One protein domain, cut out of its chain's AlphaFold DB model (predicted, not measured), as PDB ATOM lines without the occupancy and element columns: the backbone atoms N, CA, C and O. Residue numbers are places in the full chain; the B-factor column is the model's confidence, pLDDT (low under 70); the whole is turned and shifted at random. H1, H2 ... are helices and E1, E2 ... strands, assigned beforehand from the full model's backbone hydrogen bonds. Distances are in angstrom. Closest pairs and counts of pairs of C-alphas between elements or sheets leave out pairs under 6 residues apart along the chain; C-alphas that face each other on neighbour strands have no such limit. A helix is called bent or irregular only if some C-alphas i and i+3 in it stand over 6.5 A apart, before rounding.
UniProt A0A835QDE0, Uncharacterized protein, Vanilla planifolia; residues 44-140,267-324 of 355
ATOM      1  N   GLN A  44     -39.450   6.177  -3.271       62.66
ATOM      2  CA  GLN A  44     -39.555   7.578  -3.721       62.66
ATOM      3  C   GLN A  44     -40.592   8.389  -2.923       62.66
ATOM      4  O   GLN A  44     -40.516   9.610  -2.885       62.66
ATOM      5  N   GLU A  45     -41.536   7.703  -2.279       71.44
ATOM      6  CA  GLU A  45     -42.603   8.275  -1.456       71.44
ATOM      7  C   GLU A  45     -42.232   8.375   0.034       71.44
ATOM      8  O   GLU A  45     -43.019   8.885   0.825       71.44
ATOM      9  N   PHE A  46     -41.060   7.870   0.444       76.69
ATOM     10  CA  PHE A  46     -40.657   7.884   1.847       76.69
ATOM     11  C   PHE A  46     -40.196   9.278   2.275       76.69
ATOM     12  O   PHE A  46     -39.194   9.808   1.778       76.69
ATOM     13  N   ASP A  47     -40.899   9.819   3.262       80.88
ATOM     14  CA  ASP A  47     -40.564  11.066   3.929       80.88
ATOM     15  C   ASP A  47     -40.475  10.827   5.437       80.88
ATOM     16  O   ASP A  47     -41.439  10.424   6.087       80.88
ATOM     17  N   TYR A  48     -39.303  11.084   6.011       80.38
ATOM     18  CA  TYR A  48     -39.096  10.955   7.447       80.38
ATOM     19  C   TYR A  48     -40.025  11.867   8.261       80.38
ATOM     20  O   TYR A  48     -40.389  11.507   9.379       80.38
ATOM     21  N   GLN A  49     -40.421  13.027   7.725       81.19
ATOM     22  CA  GLN A  49     -41.260  13.978   8.453       81.19
ATOM     23  C   GLN A  49     -42.655  13.410   8.712       81.19
ATOM     24  O   GLN A  49     -43.212  13.600   9.786       81.19
ATOM     25  N   THR A  50     -43.221  12.656   7.776       79.69
ATOM     26  CA  THR A  50     -44.540  12.045   7.983       79.69
ATOM     27  C   THR A  50     -44.474  10.845   8.929       79.69
ATOM     28  O   THR A  50     -45.432  10.578   9.648       79.69
ATOM     29  N   GLU A  51     -43.334  10.154   8.978       81.75
ATOM     30  CA  GLU A  51     -43.174   8.891   9.706       81.75
ATOM     31  C   GLU A  51     -42.810   9.031  11.191       81.75
ATOM     32  O   GLU A  51     -43.191   8.177  11.994       81.75
ATOM     33  N   ILE A  52     -42.040  10.058  11.576       87.06
ATOM     34  CA  ILE A  52     -41.484  10.167  12.944       87.06
ATOM     35  C   ILE A  52     -41.721  11.520  13.620       87.06
ATOM     36  O   ILE A  52     -41.395  11.681  14.801       87.06
ATOM     37  N   MET A  53     -42.252  12.512  12.899       86.44
ATOM     38  CA  MET A  53     -42.368  13.864  13.443       86.44
ATOM     39  C   MET A  53     -43.386  13.932  14.578       86.44
ATOM     40  O   MET A  53     -43.125  14.607  15.563       86.44
ATOM     41  N   GLU A  54     -44.492  13.188  14.514       87.69
ATOM     42  CA  GLU A  54     -45.482  13.153  15.603       87.69
ATOM     43  C   GLU A  54     -44.854  12.682  16.929       87.69
ATOM     44  O   GLU A  54     -45.027  13.315  17.974       87.69
ATOM     45  N   GLU A  55     -44.050  11.616  16.876       88.81
ATOM     46  CA  GLU A  55     -43.327  11.089  18.038       88.81
ATOM     47  C   GLU A  55     -42.265  12.085  18.529       88.81
ATOM     48  O   GLU A  55     -42.133  12.316  19.731       88.81
ATOM     49  N   THR A  56     -41.552  12.727  17.597       90.94
ATOM     50  CA  THR A  56     -40.545  13.752  17.907       90.94
ATOM     51  C   THR A  56     -41.178  14.965  18.593       90.94
ATOM     52  O   THR A  56     -40.679  15.410  19.623       90.94
ATOM     53  N   ILE A  57     -42.298  15.477  18.075       92.06
ATOM     54  CA  ILE A  57     -43.037  16.611  18.644       92.06
ATOM     55  C   ILE A  57     -43.514  16.273  20.058       92.06
ATOM     56  O   ILE A  57     -43.346  17.073  20.977       92.06
ATOM     57  N   SER A  58     -44.075  15.081  20.261       91.88
ATOM     58  CA  SER A  58     -44.544  14.638  21.578       91.88
ATOM     59  C   SER A  58     -43.402  14.562  22.605       91.88
ATOM     60  O   SER A  58     -43.519  15.073  23.722       91.88
ATOM     61  N   ALA A  59     -42.250  14.008  22.214       88.94
ATOM     62  CA  ALA A  59     -41.078  13.916  23.084       88.94
ATOM     63  C   ALA A  59     -40.460  15.291  23.391       88.94
ATOM     64  O   ALA A  59     -40.170  15.603  24.543       88.94
ATOM     65  N   VAL A  60     -40.298  16.150  22.381       91.12
ATOM     66  CA  VAL A  60     -39.677  17.472  22.559       91.12
ATOM     67  C   VAL A  60     -40.595  18.422  23.322       91.12
ATOM     68  O   VAL A  60     -40.131  19.119  24.217       91.12
ATOM     69  N   SER A  61     -41.903  18.415  23.052       90.81
ATOM     70  CA  SER A  61     -42.860  19.271  23.772       90.81
ATOM     71  C   SER A  61     -42.970  18.942  25.263       90.81
ATOM     72  O   SER A  61     -43.264  19.833  26.061       90.81
ATOM     73  N   SER A  62     -42.723  17.688  25.647       90.75
ATOM     74  CA  SER A  62     -42.784  17.244  27.040       90.75
ATOM     75  C   SER A  62     -41.448  17.367  27.776       90.75
ATOM     76  O   SER A  62     -41.444  17.782  28.936       90.75
ATOM     77  N   GLU A  63     -40.325  17.034  27.132       88.44
ATOM     78  CA  GLU A  63     -39.012  16.997  27.789       88.44
ATOM     79  C   GLU A  63     -38.165  18.259  27.571       88.44
ATOM     80  O   GLU A  63     -37.432  18.644  28.480       88.44
ATOM     81  N   LEU A  64     -38.229  18.883  26.385       90.75
ATOM     82  CA  LEU A  64     -37.293  19.929  25.936       90.75
ATOM     83  C   LEU A  64     -37.982  21.002  25.068       90.75
ATOM     84  O   LEU A  64     -37.640  21.165  23.889       90.75
ATOM     85  N   PRO A  65     -38.944  21.766  25.618       90.81
ATOM     86  CA  PRO A  65     -39.701  22.751  24.847       90.81
ATOM     87  C   PRO A  65     -38.814  23.849  24.235       90.81
ATOM     88  O   PRO A  65     -39.199  24.466  23.244       90.81
ATOM     89  N   GLU A  66     -37.607  24.083  24.765       91.31
ATOM     90  CA  GLU A  66     -36.645  25.042  24.211       91.31
ATOM     91  C   GLU A  66     -36.040  24.654  22.850       91.31
ATOM     92  O   GLU A  66     -35.368  25.489  22.236       91.31
ATOM     93  N   LEU A  67     -36.234  23.408  22.397       92.94
ATOM     94  CA  LEU A  67     -35.769  22.906  21.098       92.94
ATOM     95  C   LEU A  67     -36.896  22.785  20.063       92.94
ATOM     96  O   LEU A  67     -36.652  22.299  18.957       92.94
ATOM     97  N   MET A  68     -38.121  23.191  20.411       92.94
ATOM     98  CA  MET A  68     -39.291  23.029  19.547       92.94
ATOM     99  C   MET A  68     -39.131  23.757  18.207       92.94
ATOM    100  O   MET A  68     -39.529  23.241  17.168       92.94
ATOM    101  N   ASP A  69     -38.435  24.895  18.209       93.00
ATOM    102  CA  ASP A  69     -38.099  25.645  16.999       93.00
ATOM    103  C   ASP A  69     -37.301  24.812  15.982       93.00
ATOM    104  O   ASP A  69     -37.494  24.955  14.777       93.00
ATOM    105  N   LEU A  70     -36.434  23.903  16.439       90.69
ATOM    106  CA  LEU A  70     -35.679  23.014  15.549       90.69
ATOM    107  C   LEU A  70     -36.529  21.879  14.989       90.69
ATOM    108  O   LEU A  70     -36.249  21.407  13.888       90.69
ATOM    109  N   VAL A  71     -37.526  21.424  15.743       90.50
ATOM    110  CA  VAL A  71     -38.475  20.405  15.283       90.50
ATOM    111  C   VAL A  71     -39.391  21.008  14.222       90.50
ATOM    112  O   VAL A  71     -39.545  20.419  13.156       90.50
ATOM    113  N   ASP A  72     -39.893  22.222  14.458       88.06
ATOM    114  CA  ASP A  72     -40.715  22.975  13.504       88.06
ATOM    115  C   ASP A  72     -39.946  23.300  12.210       88.06
ATOM    116  O   ASP A  72     -40.500  23.214  11.114       88.06
ATOM    117  N   GLU A  73     -38.648  23.622  12.310       87.12
ATOM    118  CA  GLU A  73     -37.755  23.790  11.149       87.12
ATOM    119  C   GLU A  73     -37.416  22.446  10.450       87.12
ATOM    120  O   GLU A  73     -36.768  22.454   9.402       87.12
ATOM    121  N   GLY A  74     -37.810  21.290  11.004       85.94
ATOM    122  CA  GLY A  74     -37.511  19.955  10.464       85.94
ATOM    123  C   GLY A  74     -36.054  19.510  10.636       85.94
ATOM    124  O   GLY A  74     -35.590  18.608   9.934       85.94
ATOM    125  N   ARG A  75     -35.322  20.155  11.552       87.50
ATOM    126  CA  ARG A  75     -33.869  20.019  11.760       87.50
ATOM    127  C   ARG A  75     -33.488  19.176  12.966       87.50
ATOM    128  O   ARG A  75     -32.320  18.814  13.099       87.50
ATOM    129  N   LEU A  76     -34.437  18.882  13.848       91.88
ATOM    130  CA  LEU A  76     -34.258  17.967  14.967       91.88
ATOM    131  C   LEU A  76     -35.264  16.831  14.850       91.88
ATOM    132  O   LEU A  76     -36.461  17.061  14.723       91.88
ATOM    133  N   VAL A  77     -34.755  15.606  14.908       93.31
ATOM    134  CA  VAL A  77     -35.536  14.383  14.733       93.31
ATOM    135  C   VAL A  77     -35.162  13.377  15.810       93.31
ATOM    136  O   VAL A  77     -33.986  13.236  16.146       93.31
ATOM    137  N   MET A  78     -36.145  12.637  16.315       94.25
ATOM    138  CA  MET A  78     -35.933  11.552  17.267       94.25
ATOM    139  C   MET A  78     -36.332  10.206  16.657       94.25
ATOM    140  O   MET A  78     -37.394  10.072  16.057       94.25
ATOM    141  N   VAL A  79     -35.496   9.183  16.851       93.56
ATOM    142  CA  VAL A  79     -35.811   7.794  16.506       93.56
ATOM    143  C   VAL A  79     -35.622   6.912  17.739       93.56
ATOM    144  O   VAL A  79     -34.513   6.760  18.259       93.56
ATOM    145  N   GLU A  80     -36.714   6.315  18.209       92.75
ATOM    146  CA  GLU A  80     -36.709   5.419  19.366       92.75
ATOM    147  C   GLU A  80     -36.305   3.994  18.996       92.75
ATOM    148  O   GLU A  80     -36.583   3.500  17.899       92.75
ATOM    149  N   LYS A  81     -35.760   3.266  19.974       90.62
ATOM    150  CA  LYS A  81     -35.345   1.870  19.809       90.62
ATOM    151  C   LYS A  81     -36.434   0.943  19.274       90.62
ATOM    152  O   LYS A  81     -36.122   0.009  18.542       90.62
ATOM    153  N   ARG A  82     -37.709   1.192  19.596       89.62
ATOM    154  CA  ARG A  82     -38.834   0.383  19.083       89.62
ATOM    155  C   ARG A  82     -39.010   0.474  17.566       89.62
ATOM    156  O   ARG A  82     -39.598  -0.427  16.980       89.62
ATOM    157  N   ARG A  83     -38.516   1.550  16.945       88.69
ATOM    158  CA  ARG A  83     -38.545   1.761  15.493       88.69
ATOM    159  C   ARG A  83     -37.322   1.170  14.799       88.69
ATOM    160  O   ARG A  83     -37.314   1.102  13.577       88.69
ATOM    161  N   PHE A  84     -36.286   0.764  15.534       87.88
ATOM    162  CA  PHE A  84     -35.088   0.203  14.923       87.88
ATOM    163  C   PHE A  84     -35.384  -1.168  14.312       87.88
ATOM    164  O   PHE A  84     -36.032  -2.014  14.927       87.88
ATOM    165  N   GLY A  85     -34.824  -1.422  13.129       81.00
ATOM    166  CA  GLY A  85     -34.855  -2.759  12.536       81.00
ATOM    167  C   GLY A  85     -34.154  -3.824  13.408       81.00
ATOM    168  O   GLY A  85     -33.333  -3.473  14.265       81.00
ATOM    169  N   PRO A  86     -34.437  -5.125  13.207       80.12
ATOM    170  CA  PRO A  86     -33.992  -6.213  14.078       80.12
ATOM    171  C   PRO A  86     -32.477  -6.271  14.306       80.12
ATOM    172  O   PRO A  86     -31.666  -6.024  13.410       80.12
ATOM    173  N   VAL A  87     -32.087  -6.696  15.511       72.81
ATOM    174  CA  VAL A  87     -30.682  -6.961  15.839       72.81
ATOM    175  C   VAL A  87     -30.254  -8.307  15.243       72.81
ATOM    176  O   VAL A  87     -30.904  -9.328  15.505       72.81
ATOM    177  N   PRO A  88     -29.148  -8.365  14.482       72.19
ATOM    178  CA  PRO A  88     -28.628  -9.619  13.966       72.19
ATOM    179  C   PRO A  88     -28.373 -10.666  15.045       72.19
ATOM    180  O   PRO A  88     -27.743 -10.405  16.073       72.19
ATOM    181  N   LYS A  89     -28.756 -11.916  14.755       72.75
ATOM    182  CA  LYS A  89     -28.599 -13.044  15.690       72.75
ATOM    183  C   LYS A  89     -27.142 -13.298  16.103       72.75
ATOM    184  O   LYS A  89     -26.930 -13.816  17.194       72.75
ATOM    185  N   TRP A  90     -26.164 -12.945  15.265       71.69
ATOM    186  CA  TRP A  90     -24.727 -13.125  15.533       71.69
ATOM    187  C   TRP A  90     -24.096 -12.020  16.384       71.69
ATOM    188  O   TRP A  90     -22.917 -12.118  16.711       71.69
ATOM    189  N   ARG A  91     -24.830 -10.956  16.728       69.75
ATOM    190  CA  ARG A  91     -24.304  -9.843  17.528       69.75
ATOM    191  C   ARG A  91     -25.274  -9.464  18.650       69.75
ATOM    192  O   ARG A  91     -25.748  -8.337  18.713       69.75
ATOM    193  N   ARG A  92     -25.556 -10.421  19.538       67.88
ATOM    194  CA  ARG A  92     -26.407 -10.205  20.726       67.88
ATOM    195  C   ARG A  92     -25.700  -9.464  21.860       67.88
ATOM    196  O   ARG A  92     -26.369  -8.868  22.690       67.88
ATOM    197  N   ASP A  93     -24.370  -9.467  21.858       76.94
ATOM    198  CA  ASP A  93     -23.554  -8.801  22.884       76.94
ATOM    199  C   ASP A  93     -23.570  -7.269  22.751       76.94
ATOM    200  O   ASP A  93     -23.017  -6.556  23.588       76.94
ATOM    201  N   PHE A  94     -24.157  -6.759  21.666       77.62
ATOM    202  CA  PHE A  94     -24.248  -5.338  21.393       77.62
ATOM    203  C   PHE A  94     -25.590  -4.784  21.870       77.62
ATOM    204  O   PHE A  94     -26.649  -5.236  21.435       77.62
ATOM    205  N   LEU A  95     -25.535  -3.770  22.730       85.88
ATOM    206  CA  LEU A  95     -26.703  -3.064  23.233       85.88
ATOM    207  C   LEU A  95     -26.913  -1.798  22.403       85.88
ATOM    208  O   LEU A  95     -26.184  -0.816  22.553       85.88
ATOM    209  N   GLU A  96     -27.913  -1.848  21.521       87.75
ATOM    210  CA  GLU A  96     -28.362  -0.685  20.749       87.75
ATOM    211  C   GLU A  96     -28.937   0.397  21.675       87.75
ATOM    212  O   GLU A  96     -29.559   0.041  22.693       87.75
ATOM    213  N   PRO A  97     -28.750   1.686  21.328       90.12
ATOM    214  CA  PRO A  97     -29.187   2.793  22.166       90.12
ATOM    215  C   PRO A  97     -30.702   2.821  22.369       90.12
ATOM    216  O   PRO A  97     -31.448   2.256  21.573       90.12
ATOM    217  N   GLU A  98     -31.169   3.453  23.448       91.25
ATOM    218  CA  GLU A  98     -32.610   3.605  23.713       91.25
ATOM    219  C   GLU A  98     -33.246   4.632  22.769       91.25
ATOM    220  O   GLU A  98     -34.355   4.422  22.276       91.25
ATOM    221  N   VAL A  99     -32.516   5.709  22.468       93.38
ATOM    222  CA  VAL A  99     -32.951   6.765  21.554       93.38
ATOM    223  C   VAL A  99     -31.773   7.355  20.778       93.38
ATOM    224  O   VAL A  99     -30.685   7.575  21.326       93.38
ATOM    225  N   ILE A 100     -32.002   7.621  19.493       94.00
ATOM    226  CA  ILE A 100     -31.083   8.349  18.619       94.00
ATOM    227  C   ILE A 100     -31.747   9.666  18.219       94.00
ATOM    228  O   ILE A 100     -32.820   9.676  17.622       94.00
ATOM    229  N   TRP A 101     -31.083  10.771  18.525       94.00
ATOM    230  CA  TRP A 101     -31.453  12.115  18.101       94.00
ATOM    231  C   TRP A 101     -30.611  12.506  16.899       94.00
ATOM    232  O   TRP A 101     -29.394  12.357  16.936       94.00
ATOM    233  N   LEU A 102     -31.227  13.010  15.839       93.31
ATOM    234  CA  LEU A 102     -30.542  13.460  14.636       93.31
ATOM    235  C   LEU A 102     -30.703  14.969  14.501       93.31
ATOM    236  O   LEU A 102     -31.814  15.489  14.591       93.31
ATOM    237  N   VAL A 103     -29.585  15.657  14.294       91.31
ATOM    238  CA  VAL A 103     -29.527  17.106  14.121       91.31
ATOM    239  C   VAL A 103     -29.005  17.413  12.733       91.31
ATOM    240  O   VAL A 103     -27.889  17.023  12.380       91.31
ATOM    241  N   ASP A 104     -29.805  18.150  11.978       86.12
ATOM    242  CA  ASP A 104     -29.418  18.655  10.678       86.12
ATOM    243  C   ASP A 104     -28.504  19.887  10.787       86.12
ATOM    244  O   ASP A 104     -28.793  20.885  11.468       86.12
ATOM    245  N   THR A 105     -27.400  19.833  10.044       79.31
ATOM    246  CA  THR A 105     -26.429  20.906   9.914       79.31
ATOM    247  C   THR A 105     -26.107  21.258   8.467       79.31
ATOM    248  O   THR A 105     -25.866  20.418   7.602       79.31
ATOM    249  N   SER A 106     -25.989  22.564   8.228       72.00
ATOM    250  CA  SER A 106     -25.319  23.106   7.047       72.00
ATOM    251  C   SER A 106     -23.879  23.480   7.392       72.00
ATOM    252  O   SER A 106     -23.639  24.173   8.384       72.00
ATOM    253  N   HIS A 107     -22.918  23.058   6.562       62.62
ATOM    254  CA  HIS A 107     -21.489  23.298   6.781       62.62
ATOM    255  C   HIS A 107     -21.113  24.789   6.779       62.62
ATOM    256  O   HIS A 107     -20.107  25.174   7.373       62.62
ATOM    257  N   THR A 108     -21.885  25.651   6.125       66.88
ATOM    258  CA  THR A 108     -21.543  27.073   5.957       66.88
ATOM    259  C   THR A 108     -22.223  27.992   6.971       66.88
ATOM    260  O   THR A 108     -21.926  29.184   6.995       66.88
ATOM    261  N   SER A 109     -23.094  27.466   7.836       71.38
ATOM    262  CA  SER A 109     -23.874  28.280   8.768       71.38
ATOM    263  C   SER A 109     -23.300  28.251  10.183       71.38
ATOM    264  O   SER A 109     -23.117  27.200  10.787       71.38
ATOM    265  N   GLN A 110     -23.047  29.426  10.764       73.56
ATOM    266  CA  GLN A 110     -22.710  29.521  12.188       73.56
ATOM    267  C   GLN A 110     -23.944  29.301  13.078       73.56
ATOM    268  O   GLN A 110     -23.805  28.851  14.216       73.56
ATOM    269  N   LYS A 111     -25.152  29.587  12.563       79.06
ATOM    270  CA  LYS A 111     -26.419  29.319  13.262       79.06
ATOM    271  C   LYS A 111     -26.561  27.817  13.524       79.06
ATOM    272  O   LYS A 111     -26.765  27.433  14.667       79.06
ATOM    273  N   SER A 112     -26.319  26.973  12.512       78.69
ATOM    274  CA  SER A 112     -26.433  25.513  12.659       78.69
ATOM    275  C   SER A 112     -25.479  24.937  13.703       78.69
ATOM    276  O   SER A 112     -25.869  24.054  14.460       78.69
ATOM    277  N   ALA A 113     -24.259  25.469  13.810       78.56
ATOM    278  CA  ALA A 113     -23.317  25.055  14.847       78.56
ATOM    279  C   ALA A 113     -23.813  25.401  16.266       78.56
ATOM    280  O   ALA A 113     -23.701  24.577  17.172       78.56
ATOM    281  N   LYS A 114     -24.402  26.590  16.453       82.12
ATOM    282  CA  LYS A 114     -25.006  26.990  17.736       82.12
ATOM    283  C   LYS A 114     -26.234  26.151  18.078       82.12
ATOM    284  O   LYS A 114     -26.440  25.825  19.244       82.12
ATOM    285  N   ASP A 115     -27.020  25.767  17.075       86.75
ATOM    286  CA  ASP A 115     -28.180  24.896  17.267       86.75
ATOM    287  C   ASP A 115     -27.748  23.514  17.779       86.75
ATOM    288  O   ASP A 115     -28.320  23.015  18.744       86.75
ATOM    289  N   VAL A 116     -26.685  22.931  17.209       86.19
ATOM    290  CA  VAL A 116     -26.098  21.668  17.701       86.19
ATOM    291  C   VAL A 116     -25.621  21.809  19.140       86.19
ATOM    292  O   VAL A 116     -25.895  20.945  19.970       86.19
ATOM    293  N   GLU A 117     -24.921  22.897  19.456       84.38
ATOM    294  CA  GLU A 117     -24.463  23.160  20.818       84.38
ATOM    295  C   GLU A 117     -25.638  23.240  21.803       84.38
ATOM    296  O   GLU A 117     -25.583  22.636  22.876       84.38
ATOM    297  N   ARG A 118     -26.723  23.925  21.423       88.75
ATOM    298  CA  ARG A 118     -27.956  24.004  22.213       88.75
ATOM    299  C   ARG A 118     -28.554  22.614  22.446       88.75
ATOM    300  O   ARG A 118     -28.842  22.270  23.589       88.75
ATOM    301  N   VAL A 119     -28.661  21.801  21.395       89.00
ATOM    302  CA  VAL A 119     -29.192  20.431  21.470       89.00
ATOM    303  C   VAL A 119     -28.348  19.554  22.399       89.00
ATOM    304  O   VAL A 119     -28.890  18.899  23.285       89.00
ATOM    305  N   VAL A 120     -27.020  19.561  22.251       87.31
ATOM    306  CA  VAL A 120     -26.118  18.737  23.077       87.31
ATOM    307  C   VAL A 120     -26.165  19.160  24.547       87.31
ATOM    308  O   VAL A 120     -26.185  18.299  25.430       87.31
ATOM    309  N   ARG A 121     -26.216  20.469  24.826       86.50
ATOM    310  CA  ARG A 121     -26.322  20.996  26.196       86.50
ATOM    311  C   ARG A 121     -27.636  20.600  26.868       86.50
ATOM    312  O   ARG A 121     -27.612  20.251  28.045       86.50
ATOM    313  N   ALA A 122     -28.742  20.637  26.128       87.25
ATOM    314  CA  ALA A 122     -30.069  20.292  26.628       87.25
ATOM    315  C   ALA A 122     -30.231  18.773  26.838       87.25
ATOM    316  O   ALA A 122     -30.584  18.325  27.927       87.25
ATOM    317  N   LEU A 123     -29.888  17.962  25.829       86.56
ATOM    318  CA  LEU A 123     -30.073  16.504  25.866       86.56
ATOM    319  C   LEU A 123     -29.083  15.770  26.775       86.56
ATOM    320  O   LEU A 123     -29.414  14.688  27.273       86.56
ATOM    321  N   ARG A 124     -27.872  16.324  26.946       86.56
ATOM    322  CA  ARG A 124     -26.722  15.702  27.631       86.56
ATOM    323  C   ARG A 124     -26.536  14.227  27.220       86.56
ATOM    324  O   ARG A 124     -26.679  13.341  28.063       86.56
ATOM    325  N   PRO A 125     -26.278  13.949  25.929       87.62
ATOM    326  CA  PRO A 125     -26.186  12.583  25.425       87.62
ATOM    327  C   PRO A 125     -24.937  11.859  25.939       87.62
ATOM    328  O   PRO A 125     -23.920  12.486  26.235       87.62
ATOM    329  N   ASP A 126     -24.988  10.526  25.959       81.56
ATOM    330  CA  ASP A 126     -23.834   9.690  26.311       81.56
ATOM    331  C   ASP A 126     -22.764   9.736  25.214       81.56
ATOM    332  O   ASP A 126     -21.566   9.660  25.481       81.56
ATOM    333  N   ASN A 127     -23.208   9.852  23.958       84.50
ATOM    334  CA  ASN A 127     -22.341   9.901  22.791       84.50
ATOM    335  C   ASN A 127     -22.863  10.884  21.741       84.50
ATOM    336  O   ASN A 127     -24.066  10.965  21.479       84.50
ATOM    337  N   VAL A 128     -21.924  11.568  21.085       83.44
ATOM    338  CA  VAL A 128     -22.185  12.412  19.915       83.44
ATOM    339  C   VAL A 128     -21.401  11.859  18.730       83.44
ATOM    340  O   VAL A 128     -20.180  11.717  18.791       83.44
ATOM    341  N   VAL A 129     -22.108  11.537  17.652       81.50
ATOM    342  CA  VAL A 129     -21.546  11.071  16.383       81.50
ATOM    343  C   VAL A 129     -21.687  12.206  15.381       81.50
ATOM    344  O   VAL A 129     -22.780  12.723  15.188       81.50
ATOM    345  N   VAL A 130     -20.587  12.610  14.752       78.88
ATOM    346  CA  VAL A 130     -20.573  13.758  13.837       78.88
ATOM    347  C   VAL A 130     -20.161  13.301  12.449       78.88
ATOM    348  O   VAL A 130     -19.098  12.699  12.278       78.88
ATOM    349  N   GLU A 131     -20.982  13.623  11.456       73.25
ATOM    350  CA  GLU A 131     -20.603  13.543  10.055       73.25
ATOM    351  C   GLU A 131     -19.668  14.712   9.718       73.25
ATOM    352  O   GLU A 131     -20.041  15.886   9.766       73.25
ATOM    353  N   LEU A 132     -18.415  14.396   9.388       61.25
ATOM    354  CA  LEU A 132     -17.423  15.392   8.996       61.25
ATOM    355  C   LEU A 132     -17.150  15.312   7.496       61.25
ATOM    356  O   LEU A 132     -16.727  14.281   6.972       61.25
ATOM    357  N   CYS A 133     -17.288  16.451   6.821       50.59
ATOM    358  CA  CYS A 133     -16.652  16.662   5.527       50.59
ATOM    359  C   CYS A 133     -15.130  16.782   5.740       50.59
ATOM    360  O   CYS A 133     -14.694  17.495   6.652       50.59
ATOM    361  N   ARG A 134     -14.300  16.092   4.939       40.03
ATOM    362  CA  ARG A 134     -12.855  15.947   5.236       40.03
ATOM    363  C   ARG A 134     -12.113  17.264   5.436       40.03
ATOM    364  O   ARG A 134     -11.222  17.315   6.278       40.03
ATOM    365  N   SER A 135     -12.470  18.332   4.722       33.69
ATOM    366  CA  SER A 135     -11.775  19.626   4.832       33.69
ATOM    367  C   SER A 135     -11.718  20.184   6.262       33.69
ATOM    368  O   SER A 135     -10.857  21.001   6.562       33.69
ATOM    369  N   ARG A 136     -12.585  19.720   7.175       42.25
ATOM    370  CA  ARG A 136     -12.690  20.208   8.565       42.25
ATOM    371  C   ARG A 136     -12.050  19.297   9.611       42.25
ATOM    372  O   ARG A 136     -12.127  19.558  10.806       42.25
ATOM    373  N   GLN A 137     -11.425  18.214   9.169       35.12
ATOM    374  CA  GLN A 137     -10.891  17.169  10.031       35.12
ATOM    375  C   GLN A 137      -9.540  17.511  10.659       35.12
ATOM    376  O   GLN A 137      -9.258  17.095  11.782       35.12
ATOM    377  N   VAL A 138      -8.718  18.277   9.941       33.91
ATOM    378  CA  VAL A 138      -7.349  18.625  10.352       33.91
ATOM    379  C   VAL A 138      -7.342  19.483  11.628       33.91
ATOM    380  O   VAL A 138      -6.390  19.430  12.396       33.91
ATOM    381  N   THR A 139      -8.435  20.193  11.924       37.72
ATOM    382  CA  THR A 139      -8.545  21.098  13.081       37.72
ATOM    383  C   THR A 139      -8.996  20.409  14.379       37.72
ATOM    384  O   THR A 139      -8.769  20.948  15.457       37.72
ATOM    385  N   LEU A 140      -9.626  19.226  14.315       40.62
ATOM    386  CA  LEU A 140     -10.272  18.590  15.482       40.62
ATOM    387  C   LEU A 140      -9.452  17.468  16.135       40.62
ATOM    388  O   LEU A 140      -9.852  16.935  17.170       40.62
ATOM    389  N   GLN A 267     -28.327   5.944  -7.252       42.22
ATOM    390  CA  GLN A 267     -29.109   5.495  -6.108       42.22
ATOM    391  C   GLN A 267     -28.264   4.662  -5.118       42.22
ATOM    392  O   GLN A 267     -28.125   5.089  -3.972       42.22
ATOM    393  N   PRO A 268     -27.585   3.569  -5.521       38.00
ATOM    394  CA  PRO A 268     -26.688   2.830  -4.625       38.00
ATOM    395  C   PRO A 268     -25.578   3.693  -4.002       38.00
ATOM    396  O   PRO A 268     -25.306   3.567  -2.814       38.00
ATOM    397  N   LEU A 269     -24.984   4.625  -4.759       46.03
ATOM    398  CA  LEU A 269     -23.870   5.463  -4.289       46.03
ATOM    399  C   LEU A 269     -24.274   6.527  -3.253       46.03
ATOM    400  O   LEU A 269     -23.428   6.949  -2.464       46.03
ATOM    401  N   ILE A 270     -25.532   6.979  -3.245       49.50
ATOM    402  CA  ILE A 270     -26.051   7.926  -2.244       49.50
ATOM    403  C   ILE A 270     -26.575   7.163  -1.022       49.50
ATOM    404  O   ILE A 270     -26.216   7.499   0.102       49.50
ATOM    405  N   TYR A 271     -27.327   6.078  -1.219       58.66
ATOM    406  CA  TYR A 271     -27.914   5.328  -0.102       58.66
ATOM    407  C   TYR A 271     -26.876   4.535   0.707       58.66
ATOM    408  O   TYR A 271     -27.021   4.384   1.919       58.66
ATOM    409  N   GLU A 272     -25.776   4.098   0.087       57.28
ATOM    410  CA  GLU A 272     -24.625   3.537   0.812       57.28
ATOM    411  C   GLU A 272     -23.989   4.559   1.773       57.28
ATOM    412  O   GLU A 272     -23.533   4.184   2.859       57.28
ATOM    413  N   ARG A 273     -23.994   5.853   1.413       62.59
ATOM    414  CA  ARG A 273     -23.448   6.925   2.261       62.59
ATOM    415  C   ARG A 273     -24.298   7.200   3.490       62.59
ATOM    416  O   ARG A 273     -23.722   7.612   4.488       62.59
ATOM    417  N   ASP A 274     -25.597   6.924   3.435       72.56
ATOM    418  CA  ASP A 274     -26.529   7.109   4.555       72.56
ATOM    419  C   ASP A 274     -26.599   5.870   5.457       72.56
ATOM    420  O   ASP A 274     -26.712   5.967   6.684       72.56
ATOM    421  N   ALA A 275     -26.435   4.681   4.870       73.06
ATOM    422  CA  ALA A 275     -26.395   3.423   5.608       73.06
ATOM    423  C   ALA A 275     -25.219   3.366   6.599       73.06
ATOM    424  O   ALA A 275     -25.338   2.796   7.687       73.06
ATOM    425  N   TYR A 276     -24.081   3.976   6.255       73.31
ATOM    426  CA  TYR A 276     -22.905   4.033   7.123       73.31
ATOM    427  C   TYR A 276     -23.123   4.819   8.440       73.31
ATOM    428  O   TYR A 276     -22.891   4.249   9.516       73.31
ATOM    429  N   PRO A 277     -23.549   6.099   8.420       77.31
ATOM    430  CA  PRO A 277     -23.853   6.850   9.631       77.31
ATOM    431  C   PRO A 277     -25.003   6.217  10.416       77.31
ATOM    432  O   PRO A 277     -24.878   6.097  11.635       77.31
ATOM    433  N   ALA A 278     -26.046   5.698   9.754       84.19
ATOM    434  CA  ALA A 278     -27.115   4.943  10.419       84.19
ATOM    435  C   ALA A 278     -26.564   3.740  11.208       84.19
ATOM    436  O   ALA A 278     -26.840   3.567  12.398       84.19
ATOM    437  N   TRP A 279     -25.700   2.939  10.578       82.69
ATOM    438  CA  TRP A 279     -25.043   1.816  11.241       82.69
ATOM    439  C   TRP A 279     -24.144   2.276  12.392       82.69
ATOM    440  O   TRP A 279     -24.091   1.626  13.434       82.69
ATOM    441  N   SER A 280     -23.448   3.401  12.241       82.19
ATOM    442  CA  SER A 280     -22.540   3.934  13.264       82.19
ATOM    443  C   SER A 280     -23.287   4.428  14.503       82.19
ATOM    444  O   SER A 280     -22.873   4.134  15.627       82.19
ATOM    445  N   LEU A 281     -24.417   5.103  14.304       83.94
ATOM    446  CA  LEU A 281     -25.308   5.580  15.362       83.94
ATOM    447  C   LEU A 281     -25.978   4.439  16.128       83.94
ATOM    448  O   LEU A 281     -26.231   4.562  17.323       83.94
ATOM    449  N   LYS A 282     -26.234   3.320  15.447       84.56
ATOM    450  CA  LYS A 282     -26.943   2.172  16.014       84.56
ATOM    451  C   LYS A 282     -26.018   1.098  16.592       84.56
ATOM    452  O   LYS A 282     -26.372   0.485  17.588       84.56
ATOM    453  N   ARG A 283     -24.859   0.832  15.966       78.75
ATOM    454  CA  ARG A 283     -24.053  -0.400  16.156       78.75
ATOM    455  C   ARG A 283     -22.548  -0.194  16.347       78.75
ATOM    456  O   ARG A 283     -21.797  -1.179  16.396       78.75
ATOM    457  N   SER A 284     -22.070   1.048  16.418       77.88
ATOM    458  CA  SER A 284     -20.644   1.303  16.651       77.88
ATOM    459  C   SER A 284     -20.232   0.972  18.086       77.88
ATOM    460  O   SER A 284     -21.009   1.058  19.030       77.88
ATOM    461  N   LYS A 285     -18.956   0.631  18.295       75.69
ATOM    462  CA  LYS A 285     -18.436   0.371  19.649       75.69
ATOM    463  C   LYS A 285     -18.553   1.580  20.587       75.69
ATOM    464  O   LYS A 285     -18.559   1.378  21.795       75.69
ATOM    465  N   ALA A 286     -18.608   2.796  20.041       70.62
ATOM    466  CA  ALA A 286     -18.747   4.021  20.822       70.62
ATOM    467  C   ALA A 286     -20.139   4.125  21.458       70.62
ATOM    468  O   ALA A 286     -20.238   4.445  22.635       70.62
ATOM    469  N   VAL A 287     -21.187   3.757  20.715       78.00
ATOM    470  CA  VAL A 287     -22.586   3.868  21.165       78.00
ATOM    471  C   VAL A 287     -23.089   2.644  21.939       78.00
ATOM    472  O   VAL A 287     -24.223   2.634  22.411       78.00
ATOM    473  N   ASN A 288     -22.261   1.606  22.099       81.62
ATOM    474  CA  ASN A 288     -22.651   0.374  22.785       81.62
ATOM    475  C   ASN A 288     -23.049   0.644  24.245       81.62
ATOM    476  O   ASN A 288     -22.222   1.107  25.031       81.62
ATOM    477  N   GLY A 289     -24.290   0.313  24.609       81.12
ATOM    478  CA  GLY A 289     -24.813   0.505  25.967       81.12
ATOM    479  C   GLY A 289     -25.144   1.958  26.324       81.12
ATOM    480  O   GLY A 289     -25.329   2.259  27.500       81.12
ATOM    481  N   SER A 290     -25.212   2.850  25.335       84.50
ATOM    482  CA  SER A 290     -25.676   4.230  25.532       84.50
ATOM    483  C   SER A 290     -27.192   4.277  25.664       84.50
ATOM    484  O   SER A 290     -27.884   3.489  25.030       84.50
ATOM    485  N   LYS A 291     -27.729   5.225  26.427       88.56
ATOM    486  CA  LYS A 291     -29.168   5.507  26.439       88.56
ATOM    487  C   LYS A 291     -29.513   6.511  25.353       88.56
ATOM    488  O   LYS A 291     -30.392   6.252  24.535       88.56
ATOM    489  N   ARG A 292     -28.778   7.625  25.310       88.12
ATOM    490  CA  ARG A 292     -29.035   8.748  24.400       88.12
ATOM    491  C   ARG A 292     -27.835   8.992  23.504       88.12
ATOM    492  O   ARG A 292     -26.733   9.249  23.987       88.12
ATOM    493  N   VAL A 293     -28.061   8.952  22.198       89.50
ATOM    494  CA  VAL A 293     -27.039   9.243  21.186       89.50
ATOM    495  C   VAL A 293     -27.511  10.404  20.327       89.50
ATOM    496  O   VAL A 293     -28.663  10.419  19.910       89.50
ATOM    497  N   VAL A 294     -26.625  11.360  20.045       90.81
ATOM    498  CA  VAL A 294     -26.890  12.457  19.102       90.81
ATOM    499  C   VAL A 294     -26.042  12.267  17.845       90.81
ATOM    500  O   VAL A 294     -24.823  12.155  17.931       90.81
ATOM    501  N   GLY A 295     -26.681  12.234  16.680       88.31
ATOM    502  CA  GLY A 295     -26.066  12.245  15.360       88.31
ATOM    503  C   GLY A 295     -26.150  13.626  14.729       88.31
ATOM    504  O   GLY A 295     -27.242  14.140  14.524       88.31
ATOM    505  N   VAL A 296     -25.011  14.220  14.402       85.50
ATOM    506  CA  VAL A 296     -24.927  15.489  13.673       85.50
ATOM    507  C   VAL A 296     -24.667  15.161  12.210       85.50
ATOM    508  O   VAL A 296     -23.606  14.624  11.889       85.50
ATOM    509  N   LEU A 297     -25.641  15.440  11.346       82.50
ATOM    510  CA  LEU A 297     -25.643  15.038   9.937       82.50
ATOM    511  C   LEU A 297     -25.746  16.253   9.016       82.50
ATOM    512  O   LEU A 297     -26.204  17.323   9.425       82.50
ATOM    513  N   GLY A 298     -25.317  16.085   7.767       75.81
ATOM    514  CA  GLY A 298     -25.599  17.055   6.713       75.81
ATOM    515  C   GLY A 298     -27.057  16.992   6.233       75.81
ATOM    516  O   GLY A 298     -27.667  15.923   6.214       75.81
ATOM    517  N   ASN A 299     -27.578  18.123   5.750       66.69
ATOM    518  CA  ASN A 299     -28.978  18.296   5.314       66.69
ATOM    519  C   ASN A 299     -29.476  17.274   4.288       66.69
ATOM    520  O   ASN A 299     -30.614  16.821   4.366       66.69
ATOM    521  N   GLY A 300     -28.606  16.811   3.390       68.19
ATOM    522  CA  GLY A 300     -28.974  15.795   2.403       68.19
ATOM    523  C   GLY A 300     -29.109  14.367   2.948       68.19
ATOM    524  O   GLY A 300     -29.645  13.517   2.244       68.19
ATOM    525  N   HIS A 301     -28.627  14.086   4.161       77.25
ATOM    526  CA  HIS A 301     -28.456  12.718   4.669       77.25
ATOM    527  C   HIS A 301     -29.562  12.282   5.638       77.25
ATOM    528  O   HIS A 301     -29.761  11.087   5.856       77.25
ATOM    529  N   LEU A 302     -30.323  13.224   6.206       83.25
ATOM    530  CA  LEU A 302     -31.281  12.932   7.275       83.25
ATOM    531  C   LEU A 302     -32.346  11.903   6.854       83.25
ATOM    532  O   LEU A 302     -32.551  10.918   7.563       83.25
ATOM    533  N   ASN A 303     -32.954  12.074   5.675       82.56
ATOM    534  CA  ASN A 303     -34.001  11.171   5.185       82.56
ATOM    535  C   ASN A 303     -33.478   9.736   4.982       82.56
ATOM    536  O   ASN A 303     -34.069   8.769   5.466       82.56
ATOM    537  N   GLY A 304     -32.330   9.587   4.315       76.94
ATOM    538  CA  GLY A 304     -31.736   8.276   4.058       76.94
ATOM    539  C   GLY A 304     -31.217   7.593   5.323       76.94
ATOM    540  O   GLY A 304     -31.324   6.370   5.451       76.94
ATOM    541  N   VAL A 305     -30.711   8.363   6.295       83.75
ATOM    542  CA  VAL A 305     -30.261   7.828   7.586       83.75
ATOM    543  C   VAL A 305     -31.443   7.340   8.411       83.75
ATOM    544  O   VAL A 305     -31.396   6.217   8.913       83.75
ATOM    545  N   VAL A 306     -32.516   8.129   8.519       88.25
ATOM    546  CA  VAL A 306     -33.746   7.700   9.202       88.25
ATOM    547  C   VAL A 306     -34.294   6.434   8.554       88.25
ATOM    548  O   VAL A 306     -34.546   5.452   9.254       88.25
ATOM    549  N   TYR A 307     -34.427   6.421   7.224       86.19
ATOM    550  CA  TYR A 307     -34.891   5.241   6.502       86.19
ATOM    551  C   TYR A 307     -34.032   4.016   6.828       86.19
ATOM    552  O   TYR A 307     -34.559   2.950   7.139       86.19
ATOM    553  N   SER A 308     -32.709   4.180   6.815       85.25
ATOM    554  CA  SER A 308     -31.761   3.105   7.108       85.25
ATOM    555  C   SER A 308     -31.823   2.631   8.560       85.25
ATOM    556  O   SER A 308     -31.561   1.462   8.812       85.25
ATOM    557  N   LEU A 309     -32.164   3.490   9.526       88.44
ATOM    558  CA  LEU A 309     -32.345   3.095  10.930       88.44
ATOM    559  C   LEU A 309     -33.601   2.230  11.123       88.44
ATOM    560  O   LEU A 309     -33.560   1.240  11.866       88.44
ATOM    561  N   ILE A 310     -34.690   2.599  10.441       87.81
ATOM    562  CA  ILE A 310     -36.006   1.955  10.548       87.81
ATOM    563  C   ILE A 310     -36.059   0.662   9.724       87.81
ATOM    564  O   ILE A 310     -36.427  -0.395  10.233       87.81
ATOM    565  N   SER A 311     -35.627   0.723   8.466       80.81
ATOM    566  CA  SER A 311     -35.741  -0.360   7.476       80.81
ATOM    567  C   SER A 311     -34.573  -1.353   7.507       80.81
ATOM    568  O   SER A 311     -34.425  -2.184   6.609       80.81
ATOM    569  N   ASP A 312     -33.712  -1.276   8.521       76.06
ATOM    570  CA  ASP A 312     -32.547  -2.144   8.667       76.06
ATOM    571  C   ASP A 312     -32.948  -3.618   8.817       76.06
ATOM    572  O   ASP A 312     -33.456  -4.043   9.851       76.06
ATOM    573  N   VAL A 313     -32.640  -4.431   7.810       65.50
ATOM    574  CA  VAL A 313     -32.944  -5.874   7.791       65.50
ATOM    575  C   VAL A 313     -32.065  -6.664   8.780       65.50
ATOM    576  O   VAL A 313     -32.318  -7.836   9.059       65.50
ATOM    577  N   GLY A 314     -31.031  -6.034   9.347       64.12
ATOM    578  CA  GLY A 314     -30.183  -6.618  10.380       64.12
ATOM    579  C   GLY A 314     -29.016  -7.454   9.855       64.12
ATOM    580  O   GLY A 314     -28.215  -7.903  10.660       64.12
ATOM    581  N   ASP A 315     -28.854  -7.641   8.541       65.75
ATOM    582  CA  ASP A 315     -27.749  -8.444   7.972       65.75
ATOM    583  C   ASP A 315     -26.484  -7.629   7.635       65.75
ATOM    584  O   ASP A 315     -25.432  -8.164   7.295       65.75
ATOM    585  N   LEU A 316     -26.544  -6.302   7.778       67.75
ATOM    586  CA  LEU A 316     -25.437  -5.423   7.406       67.75
ATOM    587  C   LEU A 316     -24.281  -5.499   8.415       67.75
ATOM    588  O   LEU A 316     -24.386  -5.064   9.573       67.75
ATOM    589  N   ARG A 317     -23.122  -5.999   7.970       64.94
ATOM    590  CA  ARG A 317     -21.873  -5.928   8.742       64.94
ATOM    591  C   ARG A 317     -21.104  -4.672   8.357       64.94
ATOM    592  O   ARG A 317     -21.150  -4.211   7.225       64.94
ATOM    593  N   PHE A 318     -20.287  -4.183   9.288       61.69
ATOM    594  CA  PHE A 318     -19.417  -3.026   9.047       61.69
ATOM    595  C   PHE A 318     -18.546  -3.180   7.794       61.69
ATOM    596  O   PHE A 318     -18.369  -2.226   7.054       61.69
ATOM    597  N   ARG A 319     -18.030  -4.390   7.537       60.00
ATOM    598  CA  ARG A 319     -17.207  -4.688   6.353       60.00
ATOM    599  C   ARG A 319     -17.985  -4.594   5.045       60.00
ATOM    600  O   ARG A 319     -17.398  -4.266   4.026       60.00
ATOM    601  N   ASP A 320     -19.286  -4.870   5.081       61.06
ATOM    602  CA  ASP A 320     -20.141  -4.756   3.901       61.06
ATOM    603  C   ASP A 320     -20.422  -3.270   3.574       61.06
ATOM    604  O   ASP A 320     -20.679  -2.949   2.423       61.06
ATOM    605  N   LEU A 321     -20.291  -2.364   4.559       59.22
ATOM    606  CA  LEU A 321     -20.448  -0.908   4.399       59.22
ATOM    607  C   LEU A 321     -19.122  -0.172   4.127       59.22
ATOM    608  O   LEU A 321     -19.071   0.745   3.318       59.22
ATOM    609  N   ALA A 322     -18.044  -0.544   4.822       51.62
ATOM    610  CA  ALA A 322     -16.745   0.133   4.754       51.62
ATOM    611  C   ALA A 322     -15.750  -0.529   3.778       51.62
ATOM    612  O   ALA A 322     -14.714   0.060   3.468       51.62
ATOM    613  N   GLY A 323     -16.054  -1.738   3.293       44.59
ATOM    614  CA  GLY A 323     -15.128  -2.594   2.549       44.59
ATOM    615  C   GLY A 323     -14.170  -3.374   3.459       44.59
ATOM    616  O   GLY A 323     -13.975  -3.038   4.630       44.59
ATOM    617  N   ASP A 324     -13.570  -4.445   2.930       38.16
ATOM    618  CA  ASP A 324     -12.426  -5.089   3.586       38.16
ATOM    619  C   ASP A 324     -11.202  -4.169   3.464       38.16
ATOM    620  O   ASP A 324     -10.915  -3.640   2.387       38.16
TER     621      ASP A 324
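Overview. This is residues 44 to 140 and 267 to 324 of the 355 residues of an uncharacterized protein of Vanilla planifolia (UniProt A0A835QDE0). A twisted sheet of four strands makes the core, with H4 and H5 over one face and H3 over the other, three layers of helix, sheet and helix. The helical hairpin of H1 and H2 packs by the E1 edge, and H6 packs on H4, away from the sheet. The printed part has 155 residues with six named helices and four named strands, in the order H1 H2 E1 E2 H3 E3 H4 E4 H5 H6; the sheet is mixed, in the order E1 E2 E4 E3. The class is mixed, helices and strands; the whole is compact, with a radius of gyration of the C-alphas of 15.1 A and spans of 41 by 37 by 33 A.

Arrangement. Start at H1, residues 48 to 63, and H2, residues 65 to 72, a helical hairpin: they touch at a shallow tilt of 13 degrees, opposite ways, the C-alphas of Val 60 and Met 68 closest at 6.3 A. Next find the edge strands E1, residues 76 to 80, and E3, residues 127 to 130, and the inner strands E2, residues 99 to 105, and E4, residues 292 to 298. E1 and E2 are an antiparallel hairpin, with N 79 and O 100 within hydrogen-bond range at 2.8 A. E2 and E4 are parallel, with N 103 and O 295 at 2.8 A, and so are E4 and E3, with N 296 and O 129 at 2.8 A. H1 stands up from the sheet over E1, rising 62 degrees; H2 only grazes the sheet with residues 67 to 71. H3, residues 110 to 123, runs along the strands over E2 and E4, its height over the sheet 9.0 A. E2, H3 and E3 form a split strand-helix-strand unit, two strands running the same way with E4 between them in the sheet; its crossover is right-handed. On the opposite face, H4, residues 267 to 283, is over E4 and H5, residues 302 to 310, over E2. They touch at a steep tilt of 61 degrees, Asp 274 and Val 305 having the closest C-alphas at 4.9 A. H6, residues 318 to 322, touches H4 at its residues 272 to 279 alone, the C-alphas of Leu 321 and Tyr 276 closest at 6.2 A. Every O i to N i+4 pair is within hydrogen-bond range in H3, H5 and H6; in H1 10 of 12 are, in H2 2 of 4, in H4 11 of 13.

Along the chain. Find C-alpha 48 at (-39.096, 10.955, 7.447), where H1 begins; it spans 21.2 A with a kink of 39 degrees near residue 55. H1 and H2 are irregular: C-alphas 51 and 54 are 7.6 A apart, 66 and 69 7.4 A. H3 spans 20.3 A, H4 23.6 A, E2 19.4 A and E4 19.8 A. H6 ends at C-alpha 322, (-16.745, 0.133, 4.754).

Size, cuts and confidence. The C-alphas farthest apart are those of Pro 65 and Asp 324, at 44.4 A. Residues 141 to 266 are not printed, and C-alphas 140 and 267 stand 31.5 A apart across the cut. The link from E1 to E2 is long, 18 residues. Mean pLDDT of the printed part is 77.6; it is under 70 in 35 residues, among them 132 to 140, 267 to 273 and 313 to 324.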